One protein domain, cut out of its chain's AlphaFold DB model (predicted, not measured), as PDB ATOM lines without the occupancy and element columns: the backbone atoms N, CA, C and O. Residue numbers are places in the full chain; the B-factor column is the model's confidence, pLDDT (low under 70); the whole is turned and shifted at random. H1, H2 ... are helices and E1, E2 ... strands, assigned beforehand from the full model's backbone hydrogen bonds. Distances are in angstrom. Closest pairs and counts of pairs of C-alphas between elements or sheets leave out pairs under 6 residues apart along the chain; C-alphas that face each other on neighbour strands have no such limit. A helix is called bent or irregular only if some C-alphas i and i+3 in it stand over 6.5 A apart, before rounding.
ATOM      1  N   PHE A 179     157.872 248.650 198.619       68.62
ATOM      2  CA  PHE A 179     157.738 250.089 198.438       68.62
ATOM      3  C   PHE A 179     158.098 250.822 199.724       68.62
ATOM      4  O   PHE A 179     157.844 250.338 200.828       68.62
ATOM      5  N   LYS A 180     158.626 252.027 199.556       69.25
ATOM      6  CA  LYS A 180     158.910 253.002 200.601       69.25
ATOM      7  C   LYS A 180     158.195 254.292 200.231       69.25
ATOM      8  O   LYS A 180     158.262 254.729 199.086       69.25
ATOM      9  N   ASN A 181     157.492 254.887 201.184       68.44
ATOM     10  CA  ASN A 181     156.908 256.206 200.971       68.44
ATOM     11  C   ASN A 181     157.990 257.255 201.231       68.44
ATOM     12  O   ASN A 181     158.616 257.252 202.292       68.44
ATOM     13  N   VAL A 182     158.208 258.129 200.259       68.94
ATOM     14  CA  VAL A 182     159.158 259.237 200.312       68.94
ATOM     15  C   VAL A 182     158.377 260.530 200.159       68.94
ATOM     16  O   VAL A 182     157.492 260.629 199.315       68.94
ATOM     17  N   ARG A 183     158.693 261.529 200.981       65.25
ATOM     18  CA  ARG A 183     158.104 262.860 200.857       65.25
ATOM     19  C   ARG A 183     158.929 263.704 199.890       65.25
ATOM     20  O   ARG A 183     160.143 263.786 200.053       65.25
ATOM     21  N   ILE A 184     158.261 264.331 198.928       68.38
ATOM     22  CA  ILE A 184     158.810 265.384 198.071       68.38
ATOM     23  C   ILE A 184     158.269 266.711 198.603       68.38
ATOM     24  O   ILE A 184     157.057 266.850 198.770       68.38
ATOM     25  N   GLY A 185     159.155 267.657 198.910       59.44
ATOM     26  CA  GLY A 185     158.815 268.918 199.576       59.44
ATOM     27  C   GLY A 185     159.197 268.955 201.059       59.44
ATOM     28  O   GLY A 185     159.255 267.927 201.747       59.44
ATOM     29  N   GLY A 186     159.427 270.163 201.569       56.31
ATOM     30  CA  GLY A 186     159.844 270.394 202.947       56.31
ATOM     31  C   GLY A 186     158.784 269.976 203.970       56.31
ATOM     32  O   GLY A 186     157.584 270.033 203.722       56.31
ATOM     33  N   PHE A 187     159.206 269.600 205.183       45.81
ATOM     34  CA  PHE A 187     158.300 269.142 206.254       45.81
ATOM     35  C   PHE A 187     157.192 270.135 206.637       45.81
ATOM     36  O   PHE A 187     156.173 269.721 207.189       45.81
ATOM     37  N   TYR A 188     157.413 271.419 206.370       49.41
ATOM     38  CA  TYR A 188     156.491 272.512 206.666       49.41
ATOM     39  C   TYR A 188     155.945 273.175 205.401       49.41
ATOM     40  O   TYR A 188     155.278 274.204 205.502       49.41
ATOM     41  N   ASP A 189     156.243 272.608 204.231       61.97
ATOM     42  CA  ASP A 189     155.773 273.139 202.965       61.97
ATOM     43  C   ASP A 189     154.345 272.660 202.687       61.97
ATOM     44  O   ASP A 189     154.026 271.472 202.813       61.97
ATOM     45  N   VAL A 190     153.483 273.606 202.311       58.66
ATOM     46  CA  VAL A 190     152.079 273.361 201.945       58.66
ATOM     47  C   VAL A 190     152.002 272.498 200.686       58.66
ATOM     48  O   VAL A 190     151.036 271.762 200.490       58.66
ATOM     49  N   ASP A 191     153.058 272.547 199.879       61.47
ATOM     50  CA  ASP A 191     153.194 271.838 198.619       61.47
ATOM     51  C   ASP A 191     153.873 270.466 198.741       61.47
ATOM     52  O   ASP A 191     154.053 269.778 197.733       61.47
ATOM     53  N   SER A 192     154.187 270.029 199.966       63.75
ATOM     54  CA  SER A 192     154.775 268.711 200.206       63.75
ATOM     55  C   SER A 192     153.777 267.569 200.001       63.75
ATOM     56  O   SER A 192     152.609 267.639 200.394       63.75
ATOM     57  N   TRP A 193     154.241 266.483 199.389       65.25
ATOM     58  CA  TRP A 193     153.413 265.323 199.070       65.25
ATOM     59  C   TRP A 193     154.220 264.018 199.130       65.25
ATOM     60  O   TRP A 193     155.449 264.023 199.122       65.25
ATOM     61  N   GLU A 194     153.535 262.883 199.282       68.12
ATOM     62  CA  GLU A 194     154.174 261.571 199.458       68.12
ATOM     63  C   GLU A 194     154.085 260.730 198.187       68.12
ATOM     64  O   GLU A 194     153.018 260.590 197.589       68.12
ATOM     65  N   VAL A 195     155.209 260.118 197.818       71.31
ATOM     66  CA  VAL A 195     155.349 259.261 196.642       71.31
ATOM     67  C   VAL A 195     155.826 257.889 197.047       71.31
ATOM     68  O   VAL A 195     156.621 257.730 197.974       71.31
ATOM     69  N   ARG A 196     155.366 256.878 196.319       71.75
ATOM     70  CA  ARG A 196     155.857 255.515 196.476       71.75
ATOM     71  C   ARG A 196     157.102 255.325 195.626       71.75
ATOM     72  O   ARG A 196     157.050 255.455 194.410       71.75
ATOM     73  N   VAL A 197     158.192 254.970 196.287       72.12
ATOM     74  CA  VAL A 197     159.466 254.604 195.678       72.12
ATOM     75  C   VAL A 197     159.669 253.105 195.848       72.12
ATOM     76  O   VAL A 197     159.456 252.548 196.926       72.12
ATOM     77  N   VAL A 198     160.066 252.432 194.778       72.44
ATOM     78  CA  VAL A 198     160.351 250.996 194.777       72.44
ATOM     79  C   VAL A 198     161.746 250.747 195.349       72.44
ATOM     80  O   VAL A 198     162.688 251.408 194.945       72.44
ATOM     81  N   THR A 199     161.956 249.770 196.228       68.25
ATOM     82  CA  THR A 199     163.281 249.555 196.860       68.25
ATOM     83  C   THR A 199     164.295 248.780 195.987       68.25
ATOM     84  O   THR A 199     165.149 248.072 196.521       68.25
ATOM     85  N   GLY A 200     164.174 248.835 194.652       63.03
ATOM     86  CA  GLY A 200     165.109 248.226 193.695       63.03
ATOM     87  C   GLY A 200     164.506 247.959 192.306       63.03
ATOM     88  O   GLY A 200     163.293 247.925 192.149       63.03
ATOM     89  N   LEU A 201     165.358 247.728 191.295       62.56
ATOM     90  CA  LEU A 201     164.963 247.454 189.895       62.56
ATOM     91  C   LEU A 201     165.300 246.030 189.410       62.56
ATOM     92  O   LEU A 201     165.237 245.733 188.219       62.56
ATOM     93  N   SER A 202     165.651 245.122 190.322       55.59
ATOM     94  CA  SER A 202     166.172 243.782 190.000       55.59
ATOM     95  C   SER A 202     165.180 242.834 189.307       55.59
ATOM     96  O   SER A 202     165.567 241.748 188.886       55.59
ATOM     97  N   HIS A 203     163.909 243.217 189.182       56.28
ATOM     98  CA  HIS A 203     162.871 242.418 188.537       56.28
ATOM     99  C   HIS A 203     162.153 243.234 187.462       56.28
ATOM    100  O   HIS A 203     161.763 244.375 187.688       56.28
ATOM    101  N   SER A 204     161.870 242.613 186.313       56.22
ATOM    102  CA  SER A 204     161.080 243.225 185.228       56.22
ATOM    103  C   SER A 204     159.693 243.705 185.681       56.22
ATOM    104  O   SER A 204     159.099 244.575 185.052       56.22
ATOM    105  N   ARG A 205     159.205 243.179 186.810       58.38
ATOM    106  CA  ARG A 205     157.935 243.544 187.444       58.38
ATOM    107  C   ARG A 205     157.844 245.007 187.873       58.38
ATOM    108  O   ARG A 205     156.739 245.507 188.012       58.38
ATOM    109  N   TYR A 206     158.968 245.691 188.060       58.41
ATOM    110  CA  TYR A 206     158.986 247.103 188.454       58.41
ATOM    111  C   TYR A 206     158.663 248.069 187.310       58.41
ATOM    112  O   TYR A 206     158.389 249.234 187.560       58.41
ATOM    113  N   TYR A 207     158.644 247.566 186.077       59.38
ATOM    114  CA  TYR A 207     158.188 248.300 184.897       59.38
ATOM    115  C   TYR A 207     156.738 247.944 184.523       59.38
ATOM    116  O   TYR A 207     156.224 248.424 183.518       59.38
ATOM    117  N   LEU A 208     156.062 247.077 185.294       59.00
ATOM    118  CA  LEU A 208     154.665 246.725 185.035       59.00
ATOM    119  C   LEU A 208     153.757 247.917 185.338       59.00
ATOM    120  O   LEU A 208     153.772 248.440 186.447       59.00
ATOM    121  N   GLY A 209     152.936 248.292 184.355       60.62
ATOM    122  CA  GLY A 209     152.043 249.451 184.434       60.62
ATOM    123  C   GLY A 209     152.660 250.728 183.868       60.62
ATOM    124  O   GLY A 209     151.957 251.723 183.760       60.62
ATOM    125  N   HIS A 210     153.932 250.667 183.469       68.88
ATOM    126  CA  HIS A 210     154.637 251.750 182.803       68.88
ATOM    127  C   HIS A 210     154.742 251.490 181.305       68.88
ATOM    128  O   HIS A 210     154.938 250.354 180.857       68.88
ATOM    129  N   SER A 211     154.624 252.565 180.540       69.00
ATOM    130  CA  SER A 211     154.750 252.542 179.091       69.00
ATOM    131  C   SER A 211     156.191 252.837 178.684       69.00
ATOM    132  O   SER A 211     156.977 253.420 179.435       69.00
ATOM    133  N   GLY A 212     156.562 252.426 177.469       72.88
ATOM    134  CA  GLY A 212     157.817 252.886 176.880       72.88
ATOM    135  C   GLY A 212     157.879 254.416 176.923       72.88
ATOM    136  O   GLY A 212     156.880 255.078 176.649       72.88
ATOM    137  N   GLY A 213     159.036 254.967 177.293       75.31
ATOM    138  CA  GLY A 213     159.242 256.412 177.418       75.31
ATOM    139  C   GLY A 213     158.924 257.037 178.765       75.31
ATOM    140  O   GLY A 213     159.258 258.199 178.952       75.31
ATOM    141  N   ASP A 214     158.362 256.290 179.716       80.38
ATOM    142  CA  ASP A 214     158.230 256.798 181.083       80.38
ATOM    143  C   ASP A 214     159.618 257.136 181.663       80.38
ATOM    144  O   ASP A 214     160.617 256.452 181.400       80.38
ATOM    145  N   TYR A 215     159.699 258.210 182.444       81.69
ATOM    146  CA  TYR A 215     160.945 258.706 183.014       81.69
ATOM    147  C   TYR A 215     161.361 257.866 184.219       81.69
ATOM    148  O   TYR A 215     160.573 257.617 185.126       81.69
ATOM    149  N   VAL A 216     162.623 257.453 184.273       81.56
ATOM    150  CA  VAL A 216     163.160 256.654 185.377       81.56
ATOM    151  C   VAL A 216     164.016 257.532 186.282       81.56
ATOM    152  O   VAL A 216     165.010 258.111 185.838       81.56
ATOM    153  N   PHE A 217     163.679 257.571 187.569       82.06
ATOM    154  CA  PHE A 217     164.417 258.297 188.596       82.06
ATOM    155  C   PHE A 217     164.938 257.371 189.687       82.06
ATOM    156  O   PHE A 217     164.222 256.524 190.221       82.06
ATOM    157  N   GLU A 218     166.188 257.602 190.067       82.12
ATOM    158  CA  GLU A 218     166.784 257.045 191.273       82.12
ATOM    159  C   GLU A 218     166.589 258.011 192.438       82.12
ATOM    160  O   GLU A 218     167.029 259.155 192.377       82.12
ATOM    161  N   TYR A 219     165.984 257.531 193.513       77.38
ATOM    162  CA  TYR A 219     165.955 258.188 194.801       77.38
ATOM    163  C   TYR A 219     167.311 258.028 195.496       77.38
ATOM    164  O   TYR A 219     167.710 256.938 195.912       77.38
ATOM    165  N   CYS A 220     168.033 259.132 195.624       73.69
ATOM    166  CA  CYS A 220     169.255 259.246 196.393       73.69
ATOM    167  C   CYS A 220     168.890 259.586 197.844       73.69
ATOM    168  O   CYS A 220     168.709 260.752 198.195       73.69
ATOM    169  N   SER A 221     168.784 258.560 198.698       61.91
ATOM    170  CA  SER A 221     168.555 258.754 200.135       61.91
ATOM    171  C   SER A 221     169.577 259.751 200.723       61.91
ATOM    172  O   SER A 221     170.784 259.579 200.500       61.91
ATOM    173  N   PRO A 222     169.143 260.765 201.502       54.19
ATOM    174  CA  PRO A 222     170.044 261.689 202.185       54.19
ATOM    175  C   PRO A 222     170.826 260.918 203.257       54.19
ATOM    176  O   PRO A 222     170.347 260.672 204.361       54.19
ATOM    177  N   GLY A 223     172.013 260.451 202.875       45.72
ATOM    178  CA  GLY A 223     172.852 259.548 203.666       45.72
ATOM    179  C   GLY A 223     173.993 258.896 202.878       45.72
ATOM    180  O   GLY A 223     174.956 258.451 203.487       45.72
ATOM    181  N   ALA A 263     168.073 267.393 194.660       51.72
ATOM    182  CA  ALA A 263     169.198 266.481 194.870       51.72
ATOM    183  C   ALA A 263     168.773 265.057 195.287       51.72
ATOM    184  O   ALA A 263     169.609 264.152 195.306       51.72
ATOM    185  N   SER A 264     167.495 264.847 195.630       67.88
ATOM    186  CA  SER A 264     167.002 263.552 196.109       67.88
ATOM    187  C   SER A 264     166.576 262.602 194.989       67.88
ATOM    188  O   SER A 264     166.561 261.399 195.219       67.88
ATOM    189  N   PHE A 265     166.287 263.095 193.780       74.75
ATOM    190  CA  PHE A 265     165.931 262.262 192.629       74.75
ATOM    191  C   PHE A 265     166.843 262.549 191.440       74.75
ATOM    192  O   PHE A 265     166.909 263.665 190.932       74.75
ATOM    193  N   LYS A 266     167.540 261.519 190.958       83.62
ATOM    194  CA  LYS A 266     168.420 261.599 189.794       83.62
ATOM    195  C   LYS A 266     167.786 260.897 188.604       83.62
ATOM    196  O   LYS A 266     167.513 259.700 188.669       83.62
ATOM    197  N   PHE A 267     167.605 261.616 187.498       82.19
ATOM    198  CA  PHE A 267     167.160 261.020 186.240       82.19
ATOM    199  C   PHE A 267     168.179 259.985 185.738       82.19
ATOM    200  O   PHE A 267     169.389 260.234 185.716       82.19
ATOM    201  N   ARG A 268     167.695 258.801 185.356       82.88
ATOM    202  CA  ARG A 268     168.516 257.666 184.902       82.88
ATOM    203  C   ARG A 268     168.214 257.204 183.483       82.88
ATOM    204  O   ARG A 268     168.958 256.374 182.965       82.88
ATOM    205  N   GLY A 269     167.193 257.761 182.844       81.25
ATOM    206  CA  GLY A 269     166.832 257.452 181.467       81.25
ATOM    207  C   GLY A 269     165.343 257.182 181.315       81.25
ATOM    208  O   GLY A 269     164.549 257.475 182.202       81.25
ATOM    209  N   LEU A 270     164.982 256.615 180.169       81.31
ATOM    210  CA  LEU A 270     163.603 256.293 179.817       81.31
ATOM    211  C   LEU A 270     163.366 254.785 179.897       81.31
ATOM    212  O   LEU A 270     164.275 253.991 179.622       81.31
ATOM    213  N   VAL A 271     162.132 254.387 180.200       75.88
ATOM    214  CA  VAL A 271     161.688 252.999 180.046       75.88
ATOM    215  C   VAL A 271     161.877 252.583 178.579       75.88
ATOM    216  O   VAL A 271     161.435 253.302 177.676       75.88
ATOM    217  N   PRO A 272     162.550 251.448 178.297       71.50
ATOM    218  CA  PRO A 272     162.846 251.045 176.929       71.50
ATOM    219  C   PRO A 272     161.597 250.920 176.053       71.50
ATOM    220  O   PRO A 272     160.659 250.201 176.383       71.50
ATOM    221  N   ARG A 273     161.641 251.563 174.887       74.44
ATOM    222  CA  ARG A 273     160.609 251.487 173.846       74.44
ATOM    223  C   ARG A 273     160.849 250.318 172.882       74.44
ATOM    224  O   ARG A 273     161.939 249.726 172.847       74.44
ATOM    225  N   THR A 274     159.823 249.970 172.105       72.50
ATOM    226  CA  THR A 274     159.929 248.914 171.083       72.50
ATOM    227  C   THR A 274     160.766 249.383 169.892       72.50
ATOM    228  O   THR A 274     160.891 250.576 169.621       72.50
ATOM    229  N   TRP A 275     161.340 248.440 169.137       71.88
ATOM    230  CA  TRP A 275     162.083 248.781 167.917       71.88
ATOM    231  C   TRP A 275     161.227 249.526 166.890       71.88
ATOM    232  O   TRP A 275     161.693 250.497 166.298       71.88
ATOM    233  N   ARG A 276     159.989 249.059 166.672       72.88
ATOM    234  CA  ARG A 276     159.061 249.666 165.709       72.88
ATOM    235  C   ARG A 276     158.852 251.135 166.038       72.88
ATOM    236  O   ARG A 276     159.028 251.981 165.170       72.88
ATOM    237  N   GLU A 277     158.618 251.426 167.310       80.19
ATOM    238  CA  GLU A 277     158.457 252.792 167.774       80.19
ATOM    239  C   GLU A 277     159.708 253.647 167.538       80.19
ATOM    240  O   GLU A 277     159.610 254.712 166.931       80.19
ATOM    241  N   TYR A 278     160.900 253.159 167.907       80.38
ATOM    242  CA  TYR A 278     162.148 253.870 167.608       80.38
ATOM    243  C   TYR A 278     162.330 254.129 166.110       80.38
ATOM    244  O   TYR A 278     162.790 255.204 165.733       80.38
ATOM    245  N   SER A 279     161.960 253.176 165.250       77.69
ATOM    246  CA  SER A 279     162.084 253.332 163.799       77.69
ATOM    247  C   SER A 279     161.118 254.373 163.226       77.69
ATOM    248  O   SER A 279     161.529 255.197 162.412       77.69
ATOM    249  N   THR A 280     159.869 254.405 163.698       81.00
ATOM    250  CA  THR A 280     158.878 255.407 163.280       81.00
ATOM    251  C   THR A 280     159.266 256.802 163.761       81.00
ATOM    252  O   THR A 280     159.225 257.761 162.989       81.00
ATOM    253  N   ARG A 281     159.715 256.922 165.016       85.94
ATOM    254  CA  ARG A 281     160.246 258.179 165.562       85.94
ATOM    255  C   ARG A 281     161.443 258.673 164.771       85.94
ATOM    256  O   ARG A 281     161.513 259.847 164.434       85.94
ATOM    257  N   PHE A 282     162.365 257.770 164.452       85.69
ATOM    258  CA  PHE A 282     163.548 258.089 163.669       85.69
ATOM    259  C   PHE A 282     163.191 258.677 162.305       85.69
ATOM    260  O   PHE A 282     163.807 259.658 161.901       85.69
ATOM    261  N   GLU A 283     162.174 258.146 161.623       86.38
ATOM    262  CA  GLU A 283     161.720 258.707 160.351       86.38
ATOM    263  C   GLU A 283     161.199 260.147 160.499       86.38
ATOM    264  O   GLU A 283     161.564 261.016 159.703       86.38
ATOM    265  N   LEU A 284     160.394 260.418 161.531       87.50
ATOM    266  CA  LEU A 284     159.875 261.761 161.815       87.50
ATOM    267  C   LEU A 284     161.003 262.735 162.163       87.50
ATOM    268  O   LEU A 284     161.152 263.771 161.521       87.50
ATOM    269  N   VAL A 285     161.852 262.363 163.122       90.19
ATOM    270  CA  VAL A 285     162.973 263.193 163.578       90.19
ATOM    271  C   VAL A 285     163.966 263.444 162.444       90.19
ATOM    272  O   VAL A 285     164.487 264.548 162.322       90.19
ATOM    273  N   CYS A 286     164.205 262.475 161.559       88.69
ATOM    274  CA  CYS A 286     165.050 262.694 160.386       88.69
ATOM    275  C   CYS A 286     164.476 263.747 159.439       88.69
ATOM    276  O   CYS A 286     165.231 264.574 158.926       88.69
ATOM    277  N   LYS A 287     163.160 263.730 159.193       89.19
ATOM    278  CA  LYS A 287     162.492 264.749 158.369       89.19
ATOM    279  C   LYS A 287     162.606 266.127 159.022       89.19
ATOM    280  O   LYS A 287     162.955 267.081 158.330       89.19
ATOM    281  N   ASP A 288     162.423 266.206 160.339       89.56
ATOM    282  CA  ASP A 288     162.601 267.440 161.111       89.56
ATOM    283  C   ASP A 288     164.044 267.959 161.036       89.56
ATOM    284  O   ASP A 288     164.263 269.134 160.756       89.56
ATOM    285  N   VAL A 289     165.051 267.101 161.224       91.56
ATOM    286  CA  VAL A 289     166.467 267.498 161.133       91.56
ATOM    287  C   VAL A 289     166.824 267.968 159.725       91.56
ATOM    288  O   VAL A 289     167.499 268.986 159.575       91.56
ATOM    289  N   LEU A 290     166.343 267.286 158.680       90.81
ATOM    290  CA  LEU A 290     166.516 267.747 157.301       90.81
ATOM    291  C   LEU A 290     165.881 269.122 157.087       90.81
ATOM    292  O   LEU A 290     166.469 269.965 156.413       90.81
ATOM    293  N   GLN A 291     164.713 269.359 157.680       90.00
ATOM    294  CA  GLN A 291     164.012 270.632 157.608       90.00
ATOM    295  C   GLN A 291     164.766 271.752 158.341       90.00
ATOM    296  O   GLN A 291     164.918 272.843 157.789       90.00
ATOM    297  N   VAL A 292     165.304 271.475 159.534       90.69
ATOM    298  CA  VAL A 292     166.173 272.400 160.284       90.69
ATOM    299  C   VAL A 292     167.399 272.758 159.447       90.69
ATOM    300  O   VAL A 292     167.659 273.934 159.198       90.69
ATOM    301  N   LEU A 293     168.124 271.759 158.937       91.75
ATOM    302  CA  LEU A 293     169.313 271.984 158.116       91.75
ATOM    303  C   LEU A 293     168.979 272.747 156.828       91.75
ATOM    304  O   LEU A 293     169.707 273.666 156.462       91.75
ATOM    305  N   ALA A 294     167.865 272.433 156.162       89.69
ATOM    306  CA  ALA A 294     167.412 273.158 154.977       89.69
ATOM    307  C   ALA A 294     167.106 274.634 155.280       89.69
ATOM    308  O   ALA A 294     167.455 275.503 154.474       89.69
ATOM    309  N   ALA A 295     166.515 274.933 156.441       89.25
ATOM    310  CA  ALA A 295     166.279 276.299 156.898       89.25
ATOM    311  C   ALA A 295     167.599 277.060 157.100       89.25
ATOM    312  O   ALA A 295     167.749 278.159 156.569       89.25
ATOM    313  N   PHE A 296     168.595 276.455 157.756       89.56
ATOM    314  CA  PHE A 296     169.927 277.058 157.883       89.56
ATOM    315  C   PHE A 296     170.656 277.194 156.535       89.56
ATOM    316  O   PHE A 296     171.338 278.186 156.292       89.56
ATOM    317  N   ILE A 297     170.531 276.237 155.620       89.88
ATOM    318  CA  ILE A 297     171.153 276.334 154.288       89.88
ATOM    319  C   ILE A 297     170.564 277.509 153.502       89.88
ATOM    320  O   ILE A 297     171.289 278.216 152.803       89.88
ATOM    321  N   SER A 298     169.257 277.717 153.632       87.75
ATOM    322  CA  SER A 298     168.507 278.706 152.863       87.75
ATOM    323  C   SER A 298     168.518 280.097 153.496       87.75
ATOM    324  O   SER A 298     168.094 281.047 152.849       87.75
ATOM    325  N   PHE A 299     168.961 280.247 154.744       87.50
ATOM    326  CA  PHE A 299     168.882 281.508 155.475       87.50
ATOM    327  C   PHE A 299     169.988 282.502 155.082       87.50
ATOM    328  O   PHE A 299     171.190 282.199 155.112       87.50
ATOM    329  N   GLU A 300     169.561 283.723 154.745       84.38
ATOM    330  CA  GLU A 300     170.428 284.867 154.473       84.38
ATOM    331  C   GLU A 300     170.537 285.758 155.727       84.38
ATOM    332  O   GLU A 300     169.582 286.457 156.064       84.38
ATOM    333  N   PRO A 301     171.683 285.778 156.433       76.56
ATOM    334  CA  PRO A 301     171.821 286.502 157.703       76.56
ATOM    335  C   PRO A 301     171.764 288.030 157.538       76.56
ATOM    336  O   PRO A 301     171.319 288.758 158.431       76.56
ATOM    337  N   GLU A 302     172.188 288.529 156.377       74.56
ATOM    338  CA  GLU A 302     172.227 289.960 156.069       74.56
ATOM    339  C   GLU A 302     170.930 290.482 155.424       74.56
ATOM    340  O   GLU A 302     170.692 291.693 155.459       74.56
ATOM    341  N   GLY A 303     170.065 289.589 154.931       68.75
ATOM    342  CA  GLY A 303     168.834 289.902 154.201       68.75
ATOM    343  C   GLY A 303     167.541 289.525 154.937       68.75
ATOM    344  O   GLY A 303     167.553 288.964 156.029       68.75
ATOM    345  N   ASP A 304     166.400 289.841 154.315       61.12
ATOM    346  CA  ASP A 304     165.045 289.551 154.829       61.12
ATOM    347  C   ASP A 304     164.391 288.327 154.129       61.12
ATOM    348  O   ASP A 304     163.164 288.129 154.149       61.12
ATOM    349  N   GLY A 305     165.190 287.512 153.433       64.56
ATOM    350  CA  GLY A 305     164.718 286.438 152.557       64.56
ATOM    351  C   GLY A 305     165.638 285.216 152.502       64.56
ATOM    352  O   GLY A 305     166.653 285.170 153.190       64.56
ATOM    353  N   PRO A 306     165.250 284.184 151.730       71.75
ATOM    354  CA  PRO A 306     166.121 283.051 151.479       71.75
ATOM    355  C   PRO A 306     167.252 283.427 150.512       71.75
ATOM    356  O   PRO A 306     167.073 284.267 149.629       71.75
ATOM    357  N   LEU A 307     168.387 282.743 150.642       74.56
ATOM    358  CA  LEU A 307     169.512 282.839 149.722       74.56
ATOM    359  C   LEU A 307     169.110 282.449 148.294       74.56
ATOM    360  O   LEU A 307     168.302 281.549 148.055       74.56
ATOM    361  N   TRP A 308     169.714 283.128 147.322       65.81
ATOM    362  CA  TRP A 308     169.431 282.935 145.902       65.81
ATOM    363  C   TRP A 308     170.276 281.795 145.319       65.81
ATOM    364  O   TRP A 308     171.494 281.771 145.471       65.81
ATOM    365  N   GLY A 309     169.637 280.877 144.590       72.00
ATOM    366  CA  GLY A 309     170.294 279.761 143.902       72.00
ATOM    367  C   GLY A 309     169.555 278.443 144.116       72.00
ATOM    368  O   GLY A 309     168.984 278.215 145.178       72.00
ATOM    369  N   ALA A 310     169.567 277.561 143.113       73.44
ATOM    370  CA  ALA A 310     168.850 276.282 143.179       73.44
ATOM    371  C   ALA A 310     169.320 275.398 144.351       73.44
ATOM    372  O   ALA A 310     168.538 274.644 144.915       73.44
ATOM    373  N   GLN A 311     170.588 275.525 144.743       74.81
ATOM    374  CA  GLN A 311     171.209 274.800 145.849       74.81
ATOM    375  C   GLN A 311     170.847 275.322 147.252       74.81
ATOM    376  O   GLN A 311     171.071 274.609 148.227       74.81
ATOM    377  N   TYR A 312     170.295 276.537 147.352       76.88
ATOM    378  CA  TYR A 312     169.861 277.169 148.607       76.88
ATOM    379  C   TYR A 312     168.340 277.330 148.677       76.88
ATOM    380  O   TYR A 312     167.817 278.070 149.507       76.88
ATOM    381  N   GLN A 313     167.618 276.678 147.763       76.19
ATOM    382  CA  GLN A 313     166.172 276.741 147.738       76.19
ATOM    383  C   GLN A 313     165.611 276.019 148.964       76.19
ATOM    384  O   GLN A 313     165.804 274.815 149.133       76.19
ATOM    385  N   HIS A 314     164.865 276.758 149.783       74.69
ATOM    386  CA  HIS A 314     164.183 276.186 150.933       74.69
ATOM    387  C   HIS A 314     163.171 275.129 150.490       74.69
ATOM    388  O   HIS A 314     162.272 275.401 149.687       74.69
ATOM    389  N   VAL A 315     163.291 273.937 151.067       75.25
ATOM    390  CA  VAL A 315     162.313 272.860 150.924       75.25
ATOM    391  C   VAL A 315     161.403 272.922 152.146       75.25
ATOM    392  O   VAL A 315     161.918 272.790 153.247       75.25
ATOM    393  N   PRO A 316     160.090 273.172 152.001       62.44
ATOM    394  CA  PRO A 316     159.195 273.371 153.144       62.44
ATOM    395  C   PRO A 316     158.828 272.084 153.887       62.44
ATOM    396  O   PRO A 316     158.431 272.149 155.046       62.44
ATOM    397  N   THR A 317     158.899 270.923 153.230       77.75
ATOM    398  CA  THR A 317     158.619 269.629 153.866       77.75
ATOM    399  C   THR A 317     159.277 268.497 153.087       77.75
ATOM    400  O   THR A 317     159.245 268.485 151.853       77.75
ATOM    401  N   PHE A 318     159.810 267.509 153.801       79.69
ATOM    402  CA  PHE A 318     160.326 266.270 153.224       79.69
ATOM    403  C   PHE A 318     159.302 265.138 153.370       79.69
ATOM    404  O   PHE A 318     159.002 264.696 154.476       79.69
ATOM    405  N   SER A 319     158.776 264.638 152.251       74.44
ATOM    406  CA  SER A 319     157.872 263.478 152.249       74.44
ATOM    407  C   SER A 319     158.621 262.152 152.405       74.44
ATOM    408  O   SER A 319     158.113 261.221 153.029       74.44
ATOM    409  N   GLU A 320     159.846 262.079 151.880       77.06
ATOM    410  CA  GLU A 320     160.658 260.866 151.808       77.06
ATOM    411  C   GLU A 320     162.108 261.143 152.215       77.06
ATOM    412  O   GLU A 320     162.645 262.223 151.965       77.06
ATOM    413  N   ILE A 321     162.761 260.127 152.782       80.88
ATOM    414  CA  ILE A 321     164.193 260.138 153.083       80.88
ATOM    415  C   ILE A 321     164.879 259.229 152.069       80.88
ATOM    416  O   ILE A 321     164.678 258.015 152.063       80.88
ATOM    417  N   ASN A 322     165.700 259.807 151.196       80.25
ATOM    418  CA  ASN A 322     166.498 259.034 150.251       80.25
ATOM    419  C   ASN A 322     167.917 259.591 150.141       80.25
ATOM    420  O   ASN A 322     168.174 260.763 150.412       80.25
ATOM    421  N   ILE A 323     168.842 258.746 149.683       80.62
ATOM    422  CA  ILE A 323     170.271 259.072 149.640       80.62
ATOM    423  C   ILE A 323     170.592 260.322 148.806       80.62
ATOM    424  O   ILE A 323     171.559 261.017 149.098       80.62
ATOM    425  N   ARG A 324     169.780 260.639 147.786       83.12
ATOM    426  CA  ARG A 324     169.986 261.828 146.944       83.12
ATOM    427  C   ARG A 324     169.655 263.105 147.705       83.12
ATOM    428  O   ARG A 324     170.407 264.065 147.598       83.12
ATOM    429  N   ILE A 325     168.572 263.095 148.484       86.25
ATOM    430  CA  ILE A 325     168.197 264.208 149.366       86.25
ATOM    431  C   ILE A 325     169.286 264.415 150.420       86.25
ATOM    432  O   ILE A 325     169.770 265.532 150.576       86.25
ATOM    433  N   LEU A 326     169.728 263.337 151.077       87.94
ATOM    434  CA  LEU A 326     170.772 263.423 152.103       87.94
ATOM    435  C   LEU A 326     172.088 263.981 151.534       87.94
ATOM    436  O   LEU A 326     172.703 264.858 152.136       87.94
ATOM    437  N   ALA A 327     172.505 263.506 150.356       87.62
ATOM    438  CA  ALA A 327     173.702 264.004 149.682       87.62
ATOM    439  C   ALA A 327     173.566 265.478 149.271       87.62
ATOM    440  O   ALA A 327     174.501 266.247 149.464       87.62
ATOM    441  N   HIS A 328     172.400 265.884 148.757       88.81
ATOM    442  CA  HIS A 328     172.146 267.273 148.388       88.81
ATOM    443  C   HIS A 328     172.255 268.214 149.591       88.81
ATOM    444  O   HIS A 328     172.974 269.206 149.516       88.81
ATOM    445  N   VAL A 329     171.609 267.877 150.714       89.62
ATOM    446  CA  VAL A 329     171.684 268.670 151.952       89.62
ATOM    447  C   VAL A 329     173.129 268.787 152.438       89.62
ATOM    448  O   VAL A 329     173.580 269.892 152.734       89.62
ATOM    449  N   ARG A 330     173.884 267.683 152.440       92.88
ATOM    450  CA  ARG A 330     175.302 267.687 152.819       92.88
ATOM    451  C   ARG A 330     176.140 268.611 151.943       92.88
ATOM    452  O   ARG A 330     176.942 269.397 152.450       92.88
ATOM    453  N   ASP A 331     175.991 268.497 150.630       90.94
ATOM    454  CA  ASP A 331     176.806 269.250 149.682       90.94
ATOM    455  C   ASP A 331     176.447 270.749 149.733       90.94
ATOM    456  O   ASP A 331     177.344 271.596 149.762       90.94
ATOM    457  N   SER A 332     175.157 271.084 149.860       90.12
ATOM    458  CA  SER A 332     174.690 272.459 150.068       90.12
ATOM    459  C   SER A 332     175.164 273.048 151.401       90.12
ATOM    460  O   SER A 332     175.588 274.205 151.433       90.12
ATOM    461  N   TRP A 333     175.164 272.266 152.487       92.06
ATOM    462  CA  TRP A 333     175.714 272.686 153.780       92.06
ATOM    463  C   TRP A 333     177.204 273.017 153.677       92.06
ATOM    464  O   TRP A 333     177.619 274.115 154.043       92.06
ATOM    465  N   ARG A 334     178.009 272.111 153.104       91.00
ATOM    466  CA  ARG A 334     179.458 272.317 152.919       91.00
ATOM    467  C   ARG A 334     179.758 273.581 152.117       91.00
ATOM    468  O   ARG A 334     180.626 274.364 152.503       91.00
ATOM    469  N   MET A 335     179.019 273.815 151.033       87.50
ATOM    470  CA  MET A 335     179.124 275.052 150.251       87.50
ATOM    471  C   MET A 335     178.758 276.291 151.074       87.50
ATOM    472  O   MET A 335     179.448 277.305 150.995       87.50
ATOM    473  N   ARG A 336     177.705 276.213 151.895       85.81
ATOM    474  CA  ARG A 336     177.241 277.335 152.716       85.81
ATOM    475  C   ARG A 336     178.267 277.776 153.761       85.81
ATOM    476  O   ARG A 336     178.443 278.981 153.948       85.81
ATOM    477  N   VAL A 337     178.901 276.823 154.445       84.88
ATOM    478  CA  VAL A 337     179.787 277.105 155.590       84.88
ATOM    479  C   VAL A 337     181.242 277.341 155.193       84.88
ATOM    480  O   VAL A 337     181.920 278.129 155.844       84.88
ATOM    481  N   SER A 338     181.713 276.739 154.095       81.62
ATOM    482  CA  SER A 338     183.077 276.965 153.579       81.62
ATOM    483  C   SER A 338     183.343 278.416 153.167       81.62
ATOM    484  O   SER A 338     184.491 278.847 153.154       81.62
ATOM    485  N   LEU A 339     182.288 279.173 152.859       75.00
ATOM    486  CA  LEU A 339     182.367 280.570 152.436       75.00
ATOM    487  C   LEU A 339     182.145 281.568 153.582       75.00
ATOM    488  O   LEU A 339     182.328 282.764 153.376       75.00
ATOM    489  N   ASN A 340     181.694 281.122 154.762       80.62
ATOM    490  CA  ASN A 340     181.277 282.024 155.837       80.62
ATOM    491  C   ASN A 340     181.468 281.381 157.221       80.62
ATOM    492  O   ASN A 340     180.548 280.788 157.788       80.62
ATOM    493  N   HIS A 341     182.680 281.512 157.759       82.06
ATOM    494  CA  HIS A 341     183.033 280.979 159.075       82.06
ATOM    495  C   HIS A 341     182.240 281.628 160.234       82.06
ATOM    496  O   HIS A 341     181.723 280.881 161.065       82.06
ATOM    497  N   PRO A 342     182.022 282.960 160.279       84.25
ATOM    498  CA  PRO A 342     181.188 283.575 161.320       84.25
ATOM    499  C   PRO A 342     179.745 283.046 161.345       84.25
ATOM    500  O   PRO A 342     179.193 282.793 162.417       84.25
ATOM    501  N   TYR A 343     179.156 282.798 160.170       85.31
ATOM    502  CA  TYR A 343     177.843 282.164 160.054       85.31
ATOM    503  C   TYR A 343     177.817 280.760 160.661       85.31
ATOM    504  O   TYR A 343     176.865 280.413 161.357       85.31
ATOM    505  N   LEU A 344     178.855 279.958 160.407       86.62
ATOM    506  CA  LEU A 344     178.973 278.615 160.968       86.62
ATOM    507  C   LEU A 344     179.025 278.656 162.502       86.62
ATOM    508  O   LEU A 344     178.313 277.890 163.147       86.62
ATOM    509  N   CYS A 345     179.809 279.567 163.086       85.31
ATOM    510  CA  CYS A 345     179.883 279.741 164.540       85.31
ATOM    511  C   CYS A 345     178.530 280.134 165.149       85.31
ATOM    512  O   CYS A 345     178.130 279.596 166.180       85.31
ATOM    513  N   TRP A 346     177.788 281.032 164.494       87.38
ATOM    514  CA  TRP A 346     176.431 281.374 164.920       87.38
ATOM    515  C   TRP A 346     175.468 280.187 164.798       87.38
ATOM    516  O   TRP A 346     174.733 279.902 165.742       87.38
ATOM    517  N   ALA A 347     175.490 279.464 163.676       86.44
ATOM    518  CA  ALA A 347     174.622 278.308 163.471       86.44
ATOM    519  C   ALA A 347     174.862 277.225 164.538       86.44
ATOM    520  O   ALA A 347     173.900 276.725 165.115       86.44
ATOM    521  N   ARG A 348     176.128 276.941 164.872       87.19
ATOM    522  CA  ARG A 348     176.522 276.025 165.961       87.19
ATOM    523  C   ARG A 348     175.888 276.390 167.295       87.19
ATOM    524  O   ARG A 348     175.238 275.552 167.902       87.19
ATOM    525  N   SER A 349     175.937 277.672 167.674       83.62
ATOM    526  CA  SER A 349     175.355 278.143 168.942       83.62
ATOM    527  C   SER A 349     173.861 277.820 169.113       83.62
ATOM    528  O   SER A 349     173.359 277.813 170.235       83.62
ATOM    529  N   ILE A 350     173.155 277.542 168.012       84.50
ATOM    530  CA  ILE A 350     171.758 277.105 168.005       84.50
ATOM    531  C   ILE A 350     171.662 275.578 167.853       84.50
ATOM    532  O   ILE A 350     170.880 274.934 168.551       84.50
ATOM    533  N   LEU A 351     172.430 274.996 166.928       86.38
ATOM    534  CA  LEU A 351     172.345 273.585 166.548       86.38
ATOM    535  C   LEU A 351     172.856 272.631 167.640       86.38
ATOM    536  O   LEU A 351     172.286 271.551 167.794       86.38
ATOM    537  N   ASP A 352     173.858 273.034 168.425       83.62
ATOM    538  CA  ASP A 352     174.513 272.198 169.450       83.62
ATOM    539  C   ASP A 352     173.553 271.743 170.560       83.62
ATOM    540  O   ASP A 352     173.744 270.703 171.192       83.62
ATOM    541  N   HIS A 353     172.493 272.516 170.794       81.81
ATOM    542  CA  HIS A 353     171.469 272.234 171.802       81.81
ATOM    543  C   HIS A 353     170.084 272.035 171.189       81.81
ATOM    544  O   HIS A 353     169.080 272.013 171.902       81.81
ATOM    545  N   HIS A 354     170.005 271.895 169.864       85.19
ATOM    546  CA  HIS A 354     168.732 271.777 169.178       85.19
ATOM    547  C   HIS A 354     168.083 270.411 169.476       85.19
ATOM    548  O   HIS A 354     168.610 269.384 169.032       85.19
ATOM    549  N   PRO A 355     166.897 270.352 170.122       86.25
ATOM    550  CA  PRO A 355     166.343 269.102 170.649       86.25
ATOM    551  C   PRO A 355     166.225 267.977 169.615       86.25
ATOM    552  O   PRO A 355     166.595 266.843 169.900       86.25
ATOM    553  N   ARG A 356     165.785 268.288 168.386       88.75
ATOM    554  CA  ARG A 356     165.667 267.297 167.297       88.75
ATOM    555  C   ARG A 356     167.007 266.758 166.791       88.75
ATOM    556  O   ARG A 356     167.070 265.608 166.373       88.75
ATOM    557  N   ILE A 357     168.071 267.560 166.832       90.81
ATOM    558  CA  ILE A 357     169.408 267.134 166.389       90.81
ATOM    559  C   ILE A 357     170.020 266.209 167.434       90.81
ATOM    560  O   ILE A 357     170.518 265.134 167.099       90.81
ATOM    561  N   CYS A 358     169.911 266.587 168.707       91.06
ATOM    562  CA  CYS A 358     170.341 265.745 169.815       91.06
ATOM    563  C   CYS A 358     169.532 264.429 169.853       91.06
ATOM    564  O   CYS A 358     170.102 263.348 170.002       91.06
ATOM    565  N   GLU A 359     168.216 264.493 169.619       91.38
ATOM    566  CA  GLU A 359     167.349 263.313 169.528       91.38
ATOM    567  C   GLU A 359     167.718 262.392 168.358       91.38
ATOM    568  O   GLU A 359     167.733 261.170 168.510       91.38
ATOM    569  N   PHE A 360     168.046 262.955 167.191       93.69
ATOM    570  CA  PHE A 360     168.514 262.176 166.046       93.69
ATOM    571  C   PHE A 360     169.737 261.330 166.410       93.69
ATOM    572  O   PHE A 360     169.762 260.132 166.123       93.69
ATOM    573  N   ALA A 361     170.715 261.919 167.100       91.75
ATOM    574  CA  ALA A 361     171.913 261.209 167.534       91.75
ATOM    575  C   ALA A 361     171.595 260.062 168.513       91.75
ATOM    576  O   ALA A 361     172.103 258.942 168.362       91.75
ATOM    577  N   PHE A 362     170.680 260.301 169.458       89.81
ATOM    578  CA  PHE A 362     170.159 259.268 170.352       89.81
ATOM    579  C   PHE A 362     169.492 258.118 169.580       89.81
ATOM    580  O   PHE A 362     169.795 256.947 169.826       89.81
ATOM    581  N   LEU A 363     168.617 258.423 168.617       88.75
ATOM    582  CA  LEU A 363     167.879 257.413 167.852       88.75
ATOM    583  C   LEU A 363     168.792 256.582 166.946       88.75
ATOM    584  O   LEU A 363     168.639 255.362 166.906       88.75
ATOM    585  N   VAL A 364     169.778 257.193 166.277       87.19
ATOM    586  CA  VAL A 364     170.788 256.447 165.500       87.19
ATOM    587  C   VAL A 364     171.507 255.440 166.399       87.19
ATOM    588  O   VAL A 364     171.617 254.265 166.044       87.19
ATOM    589  N   THR A 365     171.914 255.871 167.595       84.25
ATOM    590  CA  THR A 365     172.609 255.024 168.573       84.25
ATOM    591  C   THR A 365     171.729 253.864 169.056       84.25
ATOM    592  O   THR A 365     172.184 252.716 169.096       84.25
ATOM    593  N   GLN A 366     170.453 254.120 169.374       80.31
ATOM    594  CA  GLN A 366     169.510 253.066 169.775       80.31
ATOM    595  C   GLN A 366     169.242 252.064 168.648       80.31
ATOM    596  O   GLN A 366     169.142 250.859 168.908       80.31
ATOM    597  N   LEU A 367     169.133 252.544 167.406       75.38
ATOM    598  CA  LEU A 367     168.854 251.684 166.264       75.38
ATOM    599  C   LEU A 367     170.062 250.782 165.935       75.38
ATOM    600  O   LEU A 367     169.916 249.570 165.754       75.38
ATOM    601  N   ASP A 368     171.272 251.342 165.941       75.88
ATOM    602  CA  ASP A 368     172.492 250.588 165.639       75.88
ATOM    603  C   ASP A 368     172.885 249.575 166.712       75.88
ATOM    604  O   ASP A 368     173.322 248.469 166.372       75.88
ATOM    605  N   GLY A 369     172.691 249.912 167.990       62.44
ATOM    606  CA  GLY A 369     173.060 249.043 169.106       62.44
ATOM    607  C   GLY A 369     172.198 247.784 169.241       62.44
ATOM    608  O   GLY A 369     172.681 246.770 169.740       62.44
ATOM    609  N   ARG A 370     170.930 247.818 168.802       57.78
ATOM    610  CA  ARG A 370     169.965 246.738 169.095       57.78
ATOM    611  C   ARG A 370     169.812 245.697 167.988       57.78
ATOM    612  O   ARG A 370     169.723 244.515 168.305       57.78
ATOM    613  N   LEU A 371     169.743 246.093 166.713       51.66
ATOM    614  CA  LEU A 371     169.370 245.159 165.633       51.66
ATOM    615  C   LEU A 371     170.122 245.371 164.313       51.66
ATOM    616  O   LEU A 371     170.433 244.387 163.639       51.66
ATOM    617  N   SER A 372     170.443 246.611 163.934       56.25
ATOM    618  CA  SER A 372     171.004 246.902 162.606       56.25
ATOM    619  C   SER A 372     172.529 246.753 162.518       56.25
ATOM    620  O   SER A 372     173.064 246.784 161.412       56.25
ATOM    621  N   ARG A 373     173.242 246.542 163.638       64.62
ATOM    622  CA  ARG A 373     174.707 246.325 163.686       64.62
ATOM    623  C   ARG A 373     175.507 247.403 162.929       64.62
ATOM    624  O   ARG A 373     176.485 247.083 162.254       64.62
ATOM    625  N   GLY A 374     175.080 248.665 163.013       66.38
ATOM    626  CA  GLY A 374     175.742 249.799 162.354       66.38
ATOM    627  C   GLY A 374     175.211 250.148 160.959       66.38
ATOM    628  O   GLY A 374     175.687 251.103 160.347       66.38
ATOM    629  N   LEU A 375     174.244 249.396 160.419       70.69
ATOM    630  CA  LEU A 375     173.691 249.678 159.090       70.69
ATOM    631  C   LEU A 375     172.904 250.994 159.042       70.69
ATOM    632  O   LEU A 375     172.830 251.596 157.970       70.69
ATOM    633  N   THR A 376     172.345 251.461 160.164       74.75
ATOM    634  CA  THR A 376     171.585 252.717 160.203       74.75
ATOM    635  C   THR A 376     172.528 253.901 160.026       74.75
ATOM    636  O   THR A 376     172.317 254.703 159.114       74.75
ATOM    637  N   ARG A 377     173.622 253.978 160.799       79.31
ATOM    638  CA  ARG A 377     174.658 255.014 160.623       79.31
ATOM    639  C   ARG A 377     175.265 254.993 159.225       79.31
ATOM    640  O   ARG A 377     175.475 256.054 158.649       79.31
ATOM    641  N   VAL A 378     175.485 253.813 158.635       79.06
ATOM    642  CA  VAL A 378     175.993 253.699 157.253       79.06
ATOM    643  C   VAL A 378     174.991 254.240 156.231       79.06
ATOM    644  O   VAL A 378     175.370 255.018 155.356       79.06
ATOM    645  N   ALA A 379     173.715 253.863 156.329       77.12
ATOM    646  CA  ALA A 379     172.681 254.343 155.411       77.12
ATOM    647  C   ALA A 379     172.475 255.864 155.506       77.12
ATOM    648  O   ALA A 379     172.148 256.514 154.512       77.12
ATOM    649  N   MET A 380     172.695 256.425 156.695       85.25
ATOM    650  CA  MET A 380     172.495 257.839 157.013       85.25
ATOM    651  C   MET A 380     173.784 258.655 156.981       85.25
ATOM    652  O   MET A 380     173.762 259.825 157.358       85.25
ATOM    653  N   ALA A 381     174.890 258.077 156.501       88.06
ATOM    654  CA  ALA A 381     176.209 258.699 156.536       88.06
ATOM    655  C   ALA A 381     176.225 260.156 156.038       88.06
ATOM    656  O   ALA A 381     176.790 260.991 156.738       88.06
ATOM    657  N   PRO A 382     175.552 260.542 154.928       91.12
ATOM    658  CA  PRO A 382     175.581 261.938 154.499       91.12
ATOM    659  C   PRO A 382     174.902 262.896 155.487       91.12
ATOM    660  O   PRO A 382     175.362 264.024 155.644       91.12
ATOM    661  N   LEU A 383     173.834 262.461 156.163       92.00
ATOM    662  CA  LEU A 383     173.155 263.275 157.173       92.00
ATOM    663  C   LEU A 383     173.973 263.351 158.460       92.00
ATOM    664  O   LEU A 383     174.133 264.438 159.000       92.00
ATOM    665  N   VAL A 384     174.541 262.224 158.900       92.38
ATOM    666  CA  VAL A 384     175.447 262.165 160.057       92.38
ATOM    667  C   VAL A 384     176.644 263.092 159.848       92.38
ATOM    668  O   VAL A 384     176.880 263.955 160.682       92.38
ATOM    669  N   GLU A 385     177.320 263.007 158.697       93.31
ATOM    670  CA  GLU A 385     178.424 263.910 158.337       93.31
ATOM    671  C   GLU A 385     178.001 265.385 158.354       93.31
ATOM    672  O   GLU A 385     178.796 266.259 158.699       93.31
ATOM    673  N   THR A 386     176.765 265.678 157.941       94.25
ATOM    674  CA  THR A 386     176.245 267.051 157.942       94.25
ATOM    675  C   THR A 386     176.013 267.540 159.362       94.25
ATOM    676  O   THR A 386     176.438 268.642 159.680       94.25
ATOM    677  N   VAL A 387     175.389 266.721 160.215       94.44
ATOM    678  CA  VAL A 387     175.134 267.038 161.625       94.44
ATOM    679  C   VAL A 387     176.446 267.227 162.381       94.44
ATOM    680  O   VAL A 387     176.638 268.289 162.960       94.44
ATOM    681  N   GLU A 388     177.377 266.273 162.297       93.94
ATOM    682  CA  GLU A 388     178.685 266.361 162.965       93.94
ATOM    683  C   GLU A 388     179.485 267.580 162.471       93.94
ATOM    684  O   GLU A 388     180.118 268.285 163.252       93.94
ATOM    685  N   SER A 389     179.415 267.903 161.173       92.31
ATOM    686  CA  SER A 389     180.027 269.129 160.644       92.31
ATOM    687  C   SER A 389     179.338 270.397 161.147       92.31
ATOM    688  O   SER A 389     179.999 271.434 161.271       92.31
ATOM    689  N   ALA A 390     178.023 270.344 161.347       90.25
ATOM    690  CA  ALA A 390     177.219 271.494 161.713       90.25
ATOM    691  C   ALA A 390     177.313 271.841 163.196       90.25
ATOM    692  O   ALA A 390     177.218 273.021 163.510       90.25
ATOM    693  N   THR A 391     177.557 270.856 164.060       88.56
ATOM    694  CA  THR A 391     177.706 271.032 165.513       88.56
ATOM    695  C   THR A 391     179.154 270.938 165.997       88.56
ATOM    696  O   THR A 391     179.454 271.332 167.113       88.56
ATOM    697  N   GLU A 392     180.076 270.408 165.183       90.25
ATOM    698  CA  GLU A 392     181.439 270.045 165.624       90.25
ATOM    699  C   GLU A 392     181.463 269.010 166.765       90.25
ATOM    700  O   GLU A 392     182.466 268.839 167.450       90.25
ATOM    701  N   MET A 393     180.363 268.280 166.942       90.25
ATOM    702  CA  MET A 393     180.212 267.245 167.956       90.25
ATOM    703  C   MET A 393     179.959 265.898 167.297       90.25
ATOM    704  O   MET A 393     179.308 265.794 166.256       90.25
ATOM    705  N   THR A 394     180.442 264.848 167.941       91.44
ATOM    706  CA  THR A 394     180.104 263.465 167.607       91.44
ATOM    707  C   THR A 394     178.649 263.153 167.972       91.44
ATOM    708  O   THR A 394     178.040 263.813 168.821       91.44
ATOM    709  N   LEU A 395     178.071 262.110 167.365       89.81
ATOM    710  CA  LEU A 395     176.733 261.640 167.750       89.81
ATOM    711  C   LEU A 395     176.669 261.251 169.236       89.81
ATOM    712  O   LEU A 395     175.650 261.455 169.891       89.81
ATOM    713  N   GLU A 396     177.752 260.708 169.780       90.38
ATOM    714  CA  GLU A 396     177.838 260.296 171.175       90.38
ATOM    715  C   GLU A 396     177.788 261.502 172.136       90.38
ATOM    716  O   GLU A 396     177.111 261.440 173.162       90.38
ATOM    717  N   GLU A 397     178.419 262.627 171.790       91.44
ATOM    718  CA  GLU A 397     178.329 263.881 172.558       91.44
ATOM    719  C   GLU A 397     176.923 264.494 172.479       91.44
ATOM    720  O   GLU A 397     176.341 264.859 173.503       91.44
ATOM    721  N   LEU A 398     176.327 264.522 171.283       89.50
ATOM    722  CA  LEU A 398     174.953 264.997 171.080       89.50
ATOM    723  C   LEU A 398     173.922 264.140 171.829       89.50
ATOM    724  O   LEU A 398     172.946 264.669 172.363       89.50
ATOM    725  N   HIS A 399     174.146 262.826 171.919       88.31
ATOM    726  CA  HIS A 399     173.333 261.923 172.737       88.31
ATOM    727  C   HIS A 399     173.373 262.334 174.212       88.31
ATOM    728  O   HIS A 399     172.332 262.341 174.869       88.31
ATOM    729  N   VAL A 400     174.548 262.669 174.757       88.81
ATOM    730  CA  VAL A 400     174.677 263.095 176.164       88.81
ATOM    731  C   VAL A 400     173.899 264.388 176.411       88.81
ATOM    732  O   VAL A 400     173.184 264.490 177.407       88.81
ATOM    733  N   ILE A 401     173.959 265.339 175.476       87.56
ATOM    734  CA  ILE A 401     173.167 266.576 175.544       87.56
ATOM    735  C   ILE A 401     171.668 266.258 175.509       87.56
ATOM    736  O   ILE A 401     170.902 266.809 176.296       87.56
ATOM    737  N   TYR A 402     171.236 265.321 174.660       88.31
ATOM    738  CA  TYR A 402     169.836 264.894 174.631       88.31
ATOM    739  C   TYR A 402     169.371 264.311 175.972       88.31
ATOM    740  O   TYR A 402     168.258 264.589 176.414       88.31
ATOM    741  N   GLN A 403     170.222 263.536 176.652       85.06
ATOM    742  CA  GLN A 403     169.912 263.009 177.983       85.06
ATOM    743  C   GLN A 403     169.759 264.116 179.034       85.06
ATOM    744  O   GLN A 403     168.912 263.981 179.915       85.06
ATOM    745  N   ASP A 404     170.535 265.198 178.941       85.88
ATOM    746  CA  ASP A 404     170.385 266.370 179.812       85.88
ATOM    747  C   ASP A 404     169.074 267.123 179.533       85.88
ATOM    748  O   ASP A 404     168.352 267.470 180.470       85.88
ATOM    749  N   ILE A 405     168.708 267.299 178.255       85.19
ATOM    750  CA  ILE A 405     167.417 267.889 177.852       85.19
ATOM    751  C   ILE A 405     166.256 267.068 178.432       85.19
ATOM    752  O   ILE A 405     165.387 267.623 179.104       85.19
ATOM    753  N   LEU A 406     166.276 265.745 178.236       84.25
ATOM    754  CA  LEU A 406     165.266 264.844 178.794       84.25
ATOM    755  C   LEU A 406     165.255 264.864 180.323       84.25
ATOM    756  O   LEU A 406     164.187 264.821 180.919       84.25
ATOM    757  N   GLY A 407     166.420 264.942 180.968       83.38
ATOM    758  CA  GLY A 407     166.517 265.012 182.423       83.38
ATOM    759  C   GLY A 407     165.872 266.274 182.991       83.38
ATOM    760  O   GLY A 407     165.148 266.192 183.980       83.38
ATOM    761  N   LYS A 408     166.076 267.428 182.345       83.69
ATOM    762  CA  LYS A 408     165.429 268.696 182.717       83.69
ATOM    763  C   LYS A 408     163.915 268.634 182.534       83.69
ATOM    764  O   LYS A 408     163.178 269.043 183.425       83.69
ATOM    765  N   GLU A 409     163.462 268.089 181.410       83.44
ATOM    766  CA  GLU A 409     162.041 267.885 181.120       83.44
ATOM    767  C   GLU A 409     161.380 266.943 182.136       83.44
ATOM    768  O   GLU A 409     160.336 267.262 182.693       83.44
ATOM    769  N   ALA A 410     162.035 265.825 182.447       81.31
ATOM    770  CA  ALA A 410     161.563 264.855 183.423       81.31
ATOM    771  C   ALA A 410     161.482 265.464 184.832       81.31
ATOM    772  O   ALA A 410     160.502 265.265 185.546       81.31
ATOM    773  N   LEU A 411     162.516 266.201 185.256       81.88
ATOM    774  CA  LEU A 411     162.535 266.857 186.567       81.88
ATOM    775  C   LEU A 411     161.419 267.895 186.688       81.88
ATOM    776  O   LEU A 411     160.792 267.981 187.743       81.88
ATOM    777  N   ARG A 412     161.141 268.633 185.608       80.31
ATOM    778  CA  ARG A 412     159.992 269.537 185.526       80.31
ATOM    779  C   ARG A 412     158.678 268.775 185.700       80.31
ATOM    780  O   ARG A 412     157.872 269.161 186.539       80.31
ATOM    781  N   GLU A 413     158.486 267.658 185.000       79.25
ATOM    782  CA  GLU A 413     157.280 266.831 185.149       79.25
ATOM    783  C   GLU A 413     157.099 266.297 186.581       79.25
ATOM    784  O   GLU A 413     156.002 266.358 187.142       79.25
ATOM    785  N   LEU A 414     158.181 265.833 187.211       77.62
ATOM    786  CA  LEU A 414     158.138 265.273 188.560       77.62
ATOM    787  C   LEU A 414     157.878 266.339 189.638       77.62
ATOM    788  O   LEU A 414     157.065 266.120 190.538       77.62
ATOM    789  N   HIS A 415     158.582 267.473 189.575       74.00
ATOM    790  CA  HIS A 415     158.568 268.484 190.636       74.00
ATOM    791  C   HIS A 415     157.561 269.611 190.392       74.00
ATOM    792  O   HIS A 415     156.858 270.000 191.327       74.00
ATOM    793  N   GLU A 416     157.477 270.129 189.166       72.56
ATOM    794  CA  GLU A 416     156.613 271.267 188.828       72.56
ATOM    795  C   GLU A 416     155.199 270.793 188.472       72.56
ATOM    796  O   GLU A 416     154.227 271.275 189.055       72.56
ATOM    797  N   SER A 417     155.077 269.796 187.587       70.00
ATOM    798  CA  SER A 417     153.776 269.267 187.139       70.00
ATOM    799  C   SER A 417     153.159 268.256 188.118       70.00
ATOM    800  O   SER A 417     151.979 267.923 187.992       70.00
ATOM    801  N   ARG A 418     153.935 267.752 189.095       73.06
ATOM    802  CA  ARG A 418     153.570 266.640 190.004       73.06
ATOM    803  C   ARG A 418     153.017 265.418 189.260       73.06
ATOM    804  O   ARG A 418     152.156 264.695 189.769       73.06
ATOM    805  N   ASN A 419     153.508 265.192 188.046       74.12
ATOM    806  CA  ASN A 419     153.040 264.138 187.168       74.12
ATOM    807  C   ASN A 419     153.850 262.857 187.395       74.12
ATOM    808  O   ASN A 419     154.921 262.644 186.833       74.12
ATOM    809  N   ILE A 420     153.331 261.996 188.263       75.31
ATOM    810  CA  ILE A 420     153.974 260.728 188.640       75.31
ATOM    811  C   ILE A 420     153.581 259.581 187.715       75.31
ATOM    812  O   ILE A 420     154.208 258.528 187.758       75.31
ATOM    813  N   GLU A 421     152.508 259.745 186.942       75.44
ATOM    814  CA  GLU A 421     151.932 258.658 186.147       75.44
ATOM    815  C   GLU A 421     152.967 258.096 185.167       75.44
ATOM    816  O   GLU A 421     153.108 256.883 185.035       75.44
ATOM    817  N   HIS A 422     153.785 258.986 184.606       74.50
ATOM    818  CA  HIS A 422     154.869 258.664 183.681       74.50
ATOM    819  C   HIS A 422     156.247 258.597 184.348       74.50
ATOM    820  O   HIS A 422     157.262 258.768 183.674       74.50
ATOM    821  N   CYS A 423     156.313 258.373 185.666       78.00
ATOM    822  CA  CYS A 423     157.566 258.326 186.415       78.00
ATOM    823  C   CYS A 423     157.753 256.985 187.144       78.00
ATOM    824  O   CYS A 423     156.960 256.598 188.000       78.00
ATOM    825  N   VAL A 424     158.875 256.317 186.883       77.56
ATOM    826  CA  VAL A 424     159.354 255.155 187.639       77.56
ATOM    827  C   VAL A 424     160.347 255.633 188.693       77.56
ATOM    828  O   VAL A 424     161.452 256.055 188.355       77.56
ATOM    829  N   LEU A 425     159.985 255.547 189.975       79.94
ATOM    830  CA  LEU A 425     160.851 255.961 191.085       79.94
ATOM    831  C   LEU A 425     161.401 254.743 191.833       79.94
ATOM    832  O   LEU A 425     160.625 253.921 192.332       79.94
ATOM    833  N   TYR A 426     162.724 254.646 191.983       78.69
ATOM    834  CA  TYR A 426     163.355 253.545 192.719       78.69
ATOM    835  C   TYR A 426     164.463 253.999 193.681       78.69
ATOM    836  O   TYR A 426     165.159 254.960 193.403       78.69
ATOM    837  N   ASP A 427     164.664 253.289 194.790       77.56
ATOM    838  CA  ASP A 427     165.732 253.491 195.776       77.56
ATOM    839  C   ASP A 427     166.807 252.409 195.593       77.56
ATOM    840  O   ASP A 427     166.500 251.220 195.448       77.56
ATOM    841  N   LYS A 428     168.075 252.818 195.602       68.62
ATOM    842  CA  LYS A 428     169.241 251.939 195.469       68.62
ATOM    843  C   LYS A 428     169.770 251.567 196.858       68.62
ATOM    844  O   LYS A 428     170.926 251.825 197.190       68.62
TER     845      LYS A 428
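AT A GLANCE: This is residues 179 to 223 and 263 to 428 of the 443 residues of an uncharacterized protein of Metarhizium guizhouense (strain ARSEF 977) (UniProt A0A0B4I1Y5). Two lobes lie at the ends of an elongated domain, a small lobe of strands and a larger one of helices, and the long helix H8 runs from one to the other. The small lobe holds the sheet E4 E3 E5, covered on one face by H8, with the hairpin E1 and E2 beside E5; the larger lobe holds H2 to H7. The printed part has 211 residues with eight named helices and five named strands, in the order E1 E2 H1 E3 E4 H2 H3 H4 H5 H6 H7 H8 E5. The sheet E4 E3 E5 is mixed, E1 and E2 are antiparallel, and the class is mixed, helices and strands. The whole is loose, with a radius of gyration of the C-alphas of 21.1 A, and spans 63 by 40 by 28 A.

IN THESE COORDINATES: The sheet has E4, residues 265 to 270, E3, residues 215 to 219, and E5, residues 423 to 427, ending at C-alpha 427 (165.732, 253.491, 195.776). E1, residues 179 to 184, begins at C-alpha 179 (157.738, 250.089, 198.438); E2 is residues 193 to 198. H8, residues 395 to 415, is 30.0 A long, and H2, residues 275 to 298, 34.1 A. H3 is residues 323 to 338, 22.4 A, and H5 residues 355 to 372, 24.1 A; H5 is irregular, with C-alphas 369 and 372 7.1 A apart. H1 is residues 204 to 207, H4 341 to 351, H6 375 to 379 and H7 381 to 391.

HOW THE PARTS SIT: E4 and E3 are antiparallel, with N 266 and O 218 at 2.8 A; E3 and E5 are parallel, with N 219 and O 426 at 2.7 A. H8 and the sheet make two layers, a helix on one face of a sheet. H8 has a height over the sheet of 8.3 A and runs slantwise to the strands, at 56 degrees to E4 on the local plane. H1 only grazes the sheet, with residues 206 to 207. In the hairpin E1 and E2, N 182 and O 195 are 2.8 A apart. The closest C-alphas of E2 and E5, those of Val 198 and Tyr 426, are 4.4 A apart. H5 touches H8, closest at C-alphas 362 and 399, 4.8 A. H2, H3, H5 and H7 form a bundle, a group of helices; in it H2 touches H5, closest at C-alphas 289 and 357, 6.0 A, at a steep tilt of 40 degrees, opposite ways. H3 touches H7, closest at C-alphas 330 and 386, 5.2 A, at a shallow tilt of 28 degrees. H4 touches H7, closest at C-alphas 348 and 391, 5.2 A, about perpendicular at 80 degrees. H5 touches H6 with residues 364 to 368 alone, closest at C-alphas 368 and 376, 5.9 A. Every O i to N i+4 pair is within hydrogen-bond range in H2, H3, H6, H7 and H8, against 6 of 7 in H4 and 11 of 14 in H5; H1 is too short for such a pair.

THE WHOLE: The two C-alphas farthest apart, those of Tyr 188 and Ala 310, are 64.8 A apart. Residues 224 to 262 are cut out, and C-alphas 223 and 263 are 11.8 A apart. H2 to H3 is a long link of 24 residues. Residues 186 to 191 stand free. The mean pLDDT of the printed part is 78.3; 46 residues are under 70, among them 179 to 194 and 199 to 211.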